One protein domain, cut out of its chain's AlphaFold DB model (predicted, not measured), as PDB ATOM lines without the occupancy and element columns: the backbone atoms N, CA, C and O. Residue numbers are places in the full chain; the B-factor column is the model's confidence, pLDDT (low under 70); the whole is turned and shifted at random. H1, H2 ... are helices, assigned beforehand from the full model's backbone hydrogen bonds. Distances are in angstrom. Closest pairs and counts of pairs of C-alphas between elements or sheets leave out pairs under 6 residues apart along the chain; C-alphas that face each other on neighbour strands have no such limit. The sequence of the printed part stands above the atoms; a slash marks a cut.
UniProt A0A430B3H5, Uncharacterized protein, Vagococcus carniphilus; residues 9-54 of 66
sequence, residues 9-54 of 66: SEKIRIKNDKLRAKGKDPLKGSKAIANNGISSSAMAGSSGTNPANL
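This is residues 9 to 54 of the 66 residues of an uncharacterized protein of Vagococcus carniphilus (UniProt A0A430B3H5). There is little regular structure: one helix, H1, is followed by a long strand-free stretch that sweeps away from it in a wide, open arc to a single short helical turn, H2, at the far end. Residues 28 to 54 stand free, and the space inside the arc is empty. The printed part has 46 residues with two named helices, H1 then H2, holding 17 of them, and no named strand; the class is all helix. The whole is extended, with a radius of gyration of the C-alphas of 15.7 A and spans of 34 by 34 by 20 A.

H1, residues 9 to 21, begins at C-alpha 9 (-28.233, 33.736, -35.054) and measures 18.4 A from first to last C-alpha. H2, residues 51 to 54, ends at C-alpha 54 (-57.693, 41.805, -54.396).

H1 and H2 are apart. In H1 every O i to N i+4 pair is within hydrogen-bond range; H2 is too short for such a pair, and its one O i to N i+3 pair is within range.

The C-alphas farthest apart, of Lys 11 and Leu 54, are 38.8 A apart. The link from H1 to H2, 29 residues, is long. The printed part has no cut. Mean pLDDT of the printed part is 72.4; residue 29 and residues 34 to 54 are under 70.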
ATOM      1  N   SER A   9     -26.958  33.222 -34.532       86.62
ATOM      2  CA  SER A   9     -28.233  33.736 -35.054       86.62
ATOM      3  C   SER A   9     -29.229  34.075 -33.943       86.62
ATOM      4  O   SER A   9     -29.854  35.130 -33.966       86.62
ATOM      5  N   GLU A  10     -29.326  33.227 -32.925       87.69
ATOM      6  CA  GLU A  10     -30.217  33.428 -31.784       87.69
ATOM      7  C   GLU A  10     -29.831  34.656 -30.956       87.69
ATOM      8  O   GLU A  10     -30.678  35.469 -30.591       87.69
ATOM      9  N   LYS A  11     -28.527  34.851 -30.736       90.38
ATOM     10  CA  LYS A  11     -28.009  36.045 -30.054       90.38
ATOM     11  C   LYS A  11     -28.352  37.328 -30.814       90.38
ATOM     12  O   LYS A  11     -28.680  38.336 -30.189       90.38
ATOM     13  N   ILE A  12     -28.295  37.293 -32.148       90.44
ATOM     14  CA  ILE A  12     -28.662  38.431 -33.002       90.44
ATOM     15  C   ILE A  12     -30.161  38.723 -32.899       90.44
ATOM     16  O   ILE A  12     -30.522  39.886 -32.727       90.44
ATOM     17  N   ARG A  13     -31.023  37.695 -32.922       91.56
ATOM     18  CA  ARG A  13     -32.477  37.859 -32.730       91.56
ATOM     19  C   ARG A  13     -32.779  38.588 -31.424       91.56
ATOM     20  O   ARG A  13     -33.326  39.685 -31.464       91.56
ATOM     21  N   ILE A  14     -32.264  38.067 -30.311       92.56
ATOM     22  CA  ILE A  14     -32.458  38.646 -28.975       92.56
ATOM     23  C   ILE A  14     -31.949  40.092 -28.909       92.56
ATOM     24  O   ILE A  14     -32.578  40.960 -28.301       92.56
ATOM     25  N   LYS A  15     -30.795  40.383 -29.519       90.06
ATOM     26  CA  LYS A  15     -30.245  41.744 -29.554       90.06
ATOM     27  C   LYS A  15     -31.153  42.692 -30.344       90.06
ATOM     28  O   LYS A  15     -31.424  43.792 -29.868       90.06
ATOM     29  N   ASN A  16     -31.645  42.264 -31.502       90.94
ATOM     30  CA  ASN A  16     -32.526  43.065 -32.346       90.94
ATOM     31  C   ASN A  16     -33.910  43.257 -31.706       90.94
ATOM     32  O   ASN A  16     -34.448  44.358 -31.771       90.94
ATOM     33  N   ASP A  17     -34.447  42.238 -31.026       91.81
ATOM     34  CA  ASP A  17     -35.681  42.333 -30.233       91.81
ATOM     35  C   ASP A  17     -35.553  43.407 -29.146       91.81
ATOM     36  O   ASP A  17     -36.417  44.271 -29.012       91.81
ATOM     37  N   LYS A  18     -34.429  43.420 -28.418       91.62
ATOM     38  CA  LYS A  18     -34.139  44.448 -27.404       91.62
ATOM     39  C   LYS A  18     -34.026  45.853 -27.992       91.62
ATOM     40  O   LYS A  18     -34.362  46.819 -27.312       91.62
ATOM     41  N   LEU A  19     -33.515  45.990 -29.216       91.06
ATOM     42  CA  LEU A  19     -33.449  47.281 -29.902       91.06
ATOM     43  C   LEU A  19     -34.849  47.752 -30.300       91.06
ATOM     44  O   LEU A  19     -35.207  48.886 -29.982       91.06
ATOM     45  N   ARG A  20     -35.669  46.854 -30.863       90.12
ATOM     46  CA  ARG A  20     -37.072  47.127 -31.205       90.12
ATOM     47  C   ARG A  20     -37.900  47.523 -29.985       90.12
ATOM     48  O   ARG A  20     -38.596  48.528 -30.036       90.12
ATOM     49  N   ALA A  21     -37.746  46.817 -28.865       92.69
ATOM     50  CA  ALA A  21     -38.419  47.153 -27.606       92.69
ATOM     51  C   ALA A  21     -38.045  48.549 -27.071       92.69
ATOM     52  O   ALA A  21     -38.825  49.173 -26.361       92.69
ATOM     53  N   LYS A  22     -36.861  49.062 -27.426       91.12
ATOM     54  CA  LYS A  22     -36.395  50.416 -27.082       91.12
ATOM     55  C   LYS A  22     -36.759  51.468 -28.140       91.12
ATOM     56  O   LYS A  22     -36.244  52.581 -28.069       91.12
ATOM     57  N   GLY A  23     -37.557  51.113 -29.149       89.81
ATOM     58  CA  GLY A  23     -37.908  51.992 -30.268       89.81
ATOM     59  C   GLY A  23     -36.745  52.296 -31.221       89.81
ATOM     60  O   GLY A  23     -36.797  53.270 -31.967       89.81
ATOM     61  N   LYS A  24     -35.666  51.502 -31.186       86.75
ATOM     62  CA  LYS A  24     -34.496  51.679 -32.053       86.75
ATOM     63  C   LYS A  24     -34.543  50.683 -33.204       86.75
ATOM     64  O   LYS A  24     -34.691  49.483 -32.984       86.75
ATOM     65  N   ASP A  25     -34.351  51.183 -34.419       84.00
ATOM     66  CA  ASP A  25     -34.202  50.336 -35.598       84.00
ATOM     67  C   ASP A  25     -32.856  49.576 -35.530       84.00
ATOM     68  O   ASP A  25     -31.801  50.214 -35.436       84.00
ATOM     69  N   PRO A  26     -32.864  48.226 -35.551       83.00
ATOM     70  CA  PRO A  26     -31.652  47.411 -35.500       83.00
ATOM     71  C   PRO A  26     -30.708  47.600 -36.697       83.00
ATOM     72  O   PRO A  26     -29.548  47.200 -36.607       83.00
ATOM     73  N   LEU A  27     -31.171  48.202 -37.794       83.19
ATOM     74  CA  LEU A  27     -30.374  48.477 -38.991       83.19
ATOM     75  C   LEU A  27     -29.855  49.919 -39.050       83.19
ATOM     76  O   LEU A  27     -29.055  50.253 -39.930       83.19
ATOM     77  N   LYS A  28     -30.241  50.774 -38.098       77.94
ATOM     78  CA  LYS A  28     -29.829  52.178 -38.073       77.94
ATOM     79  C   LYS A  28     -28.314  52.294 -37.863       77.94
ATOM     80  O   LYS A  28     -27.793  51.907 -36.821       77.94
ATOM     81  N   GLY A  29     -27.613  52.833 -38.864       69.81
ATOM     82  CA  GLY A  29     -26.150  52.969 -38.877       69.81
ATOM     83  C   GLY A  29     -25.393  51.758 -39.436       69.81
ATOM     84  O   GLY A  29     -24.166  51.799 -39.527       69.81
ATOM     85  N   SER A  30     -26.095  50.693 -39.843       72.62
ATOM     86  CA  SER A  30     -25.476  49.658 -40.671       72.62
ATOM     87  C   SER A  30     -25.164  50.246 -42.048       72.62
ATOM     88  O   SER A  30     -25.973  50.982 -42.618       72.62
ATOM     89  N   LYS A  31     -23.960  49.979 -42.569       76.56
ATOM     90  CA  LYS A  31     -23.633  50.366 -43.943       76.56
ATOM     91  C   LYS A  31     -24.591  49.608 -44.853       76.56
ATOM     92  O   LYS A  31     -24.631  48.379 -44.791       76.56
ATOM     93  N   ALA A  32     -25.355  50.336 -45.666       70.12
ATOM     94  CA  ALA A  32     -26.115  49.721 -46.740       70.12
ATOM     95  C   ALA A  32     -25.144  48.856 -47.546       70.12
ATOM     96  O   ALA A  32     -24.042  49.305 -47.875       70.12
ATOM     97  N   ILE A  33     -25.517  47.601 -47.797       76.00
ATOM     98  CA  ILE A  33     -24.736  46.749 -48.689       76.00
ATOM     99  C   ILE A  33     -24.751  47.470 -50.033       76.00
ATOM    100  O   ILE A  33     -25.811  47.617 -50.644       76.00
ATOM    101  N   ALA A  34     -23.595  48.000 -50.434       66.06
ATOM    102  CA  ALA A  34     -23.449  48.622 -51.734       66.06
ATOM    103  C   ALA A  34     -23.846  47.573 -52.771       66.06
ATOM    104  O   ALA A  34     -23.319  46.457 -52.776       66.06
ATOM    105  N   ASN A  35     -24.841  47.905 -53.589       65.94
ATOM    106  CA  ASN A  35     -25.262  47.046 -54.675       65.94
ATOM    107  C   ASN A  35     -24.114  46.995 -55.694       65.94
ATOM    108  O   ASN A  35     -24.003  47.867 -56.549       65.94
ATOM    109  N   ASN A  36     -23.238  45.994 -55.574       61.94
ATOM    110  CA  ASN A  36     -22.085  45.766 -56.452       61.94
ATOM    111  C   ASN A  36     -22.502  45.241 -57.844       61.94
ATOM    112  O   ASN A  36     -21.838  44.380 -58.411       61.94
ATOM    113  N   GLY A  37     -23.629  45.707 -58.391       59.44
ATOM    114  CA  GLY A  37     -24.145  45.272 -59.693       59.44
ATOM    115  C   GLY A  37     -24.833  43.902 -59.688       59.44
ATOM    116  O   GLY A  37     -25.197  43.403 -60.751       59.44
ATOM    117  N   ILE A  38     -25.069  43.298 -58.518       61.34
ATOM    118  CA  ILE A  38     -25.920  42.107 -58.406       61.34
ATOM    119  C   ILE A  38     -27.366  42.594 -58.470       61.34
ATOM    120  O   ILE A  38     -27.936  43.058 -57.483       61.34
ATOM    121  N   SER A  39     -27.939  42.547 -59.671       56.78
ATOM    122  CA  SER A  39     -29.328  42.922 -59.924       56.78
ATOM    123  C   SER A  39     -30.267  42.265 -58.902       56.78
ATOM    124  O   SER A  39     -30.376  41.040 -58.825       56.78
ATOM    125  N   SER A  40     -30.995  43.095 -58.148       57.28
ATOM    126  CA  SER A  40     -32.044  42.685 -57.197       57.28
ATOM    127  C   SER A  40     -33.148  41.841 -57.847       57.28
ATOM    128  O   SER A  40     -33.954  41.241 -57.136       57.28
ATOM    129  N   SER A  41     -33.188  41.763 -59.181       56.69
ATOM    130  CA  SER A  41     -34.102  40.899 -59.927       56.69
ATOM    131  C   SER A  41     -33.913  39.412 -59.619       56.69
ATOM    132  O   SER A  41     -34.867  38.659 -59.765       56.69
ATOM    133  N   ALA A  42     -32.718  38.976 -59.202       56.34
ATOM    134  CA  ALA A  42     -32.462  37.569 -58.880       56.34
ATOM    135  C   ALA A  42     -32.848  37.193 -57.435       56.34
ATOM    136  O   ALA A  42     -32.991  36.015 -57.122       56.34
ATOM    137  N   MET A  43     -33.028  38.185 -56.553       56.09
ATOM    138  CA  MET A  43     -33.427  37.985 -55.153       56.09
ATOM    139  C   MET A  43     -34.883  38.365 -54.864       56.09
ATOM    140  O   MET A  43     -35.401  38.014 -53.805       56.09
ATOM    141  N   ALA A  44     -35.555  39.051 -55.793       56.91
ATOM    142  CA  ALA A  44     -36.994  39.279 -55.749       56.91
ATOM    143  C   ALA A  44     -37.731  37.981 -56.109       56.91
ATOM    144  O   ALA A  44     -38.297  37.822 -57.189       56.91
ATOM    145  N   GLY A  45     -37.689  37.017 -55.190       53.53
ATOM    146  CA  GLY A  45     -38.613  35.900 -55.206       53.53
ATOM    147  C   GLY A  45     -40.041  36.438 -55.139       53.53
ATOM    148  O   GLY A  45     -40.465  36.950 -54.109       53.53
ATOM    149  N   SER A  46     -40.766  36.251 -56.239       51.25
ATOM    150  CA  SER A  46     -42.213  36.393 -56.389       51.25
ATOM    151  C   SER A  46     -42.786  37.807 -56.560       51.25
ATOM    152  O   SER A  46     -42.606  38.729 -55.769       51.25
ATOM    153  N   SER A  47     -43.535  37.922 -57.654       54.56
ATOM    154  CA  SER A  47     -44.257  39.081 -58.161       54.56
ATOM    155  C   SER A  47     -45.312  39.616 -57.181       54.56
ATOM    156  O   SER A  47     -46.209  38.896 -56.750       54.56
ATOM    157  N   GLY A  48     -45.249  40.916 -56.890       55.75
ATOM    158  CA  GLY A  48     -46.352  41.829 -57.204       55.75
ATOM    159  C   GLY A  48     -47.782  41.485 -56.767       55.75
ATOM    160  O   GLY A  48     -48.706  41.822 -57.501       55.75
ATOM    161  N   THR A  49     -48.018  40.903 -55.590       50.22
ATOM    162  CA  THR A  49     -49.373  40.877 -55.007       50.22
ATOM    163  C   THR A  49     -49.438  41.771 -53.779       50.22
ATOM    164  O   THR A  49     -49.172  41.386 -52.647       50.22
ATOM    165  N   ASN A  50     -49.786  43.031 -54.028       53.91
ATOM    166  CA  ASN A  50     -50.230  43.944 -52.987       53.91
ATOM    167  C   ASN A  50     -51.640  43.475 -52.552       53.91
ATOM    168  O   ASN A  50     -52.540  43.493 -53.398       53.91
ATOM    169  N   PRO A  51     -51.884  43.049 -51.294       54.38
ATOM    170  CA  PRO A  51     -53.201  42.540 -50.877       54.38
ATOM    171  C   PRO A  51     -54.306  43.604 -50.971       54.38
ATOM    172  O   PRO A  51     -55.483  43.272 -51.037       54.38
ATOM    173  N   ALA A  52     -53.937  44.884 -51.077       54.16
ATOM    174  CA  ALA A  52     -54.862  46.003 -51.227       54.16
ATOM    175  C   ALA A  52     -55.628  46.046 -52.569       54.16
ATOM    176  O   ALA A  52     -56.529  46.867 -52.716       54.16
ATOM    177  N   ASN A  53     -55.288  45.212 -53.564       53.31
ATOM    178  CA  ASN A  53     -55.961  45.225 -54.874       53.31
ATOM    179  C   ASN A  53     -56.766  43.949 -55.181       53.31
ATOM    180  O   ASN A  53     -57.255  43.797 -56.302       53.31
ATOM    181  N   LEU A  54     -56.928  43.043 -54.208       54.28
ATOM    182  CA  LEU A  54     -57.693  41.805 -54.396       54.28
ATOM    183  C   LEU A  54     -59.219  42.025 -54.336       54.28
ATOM    184  O   LEU A  54     -59.980  41.215 -54.856       54.28
TER     185      LEU A  54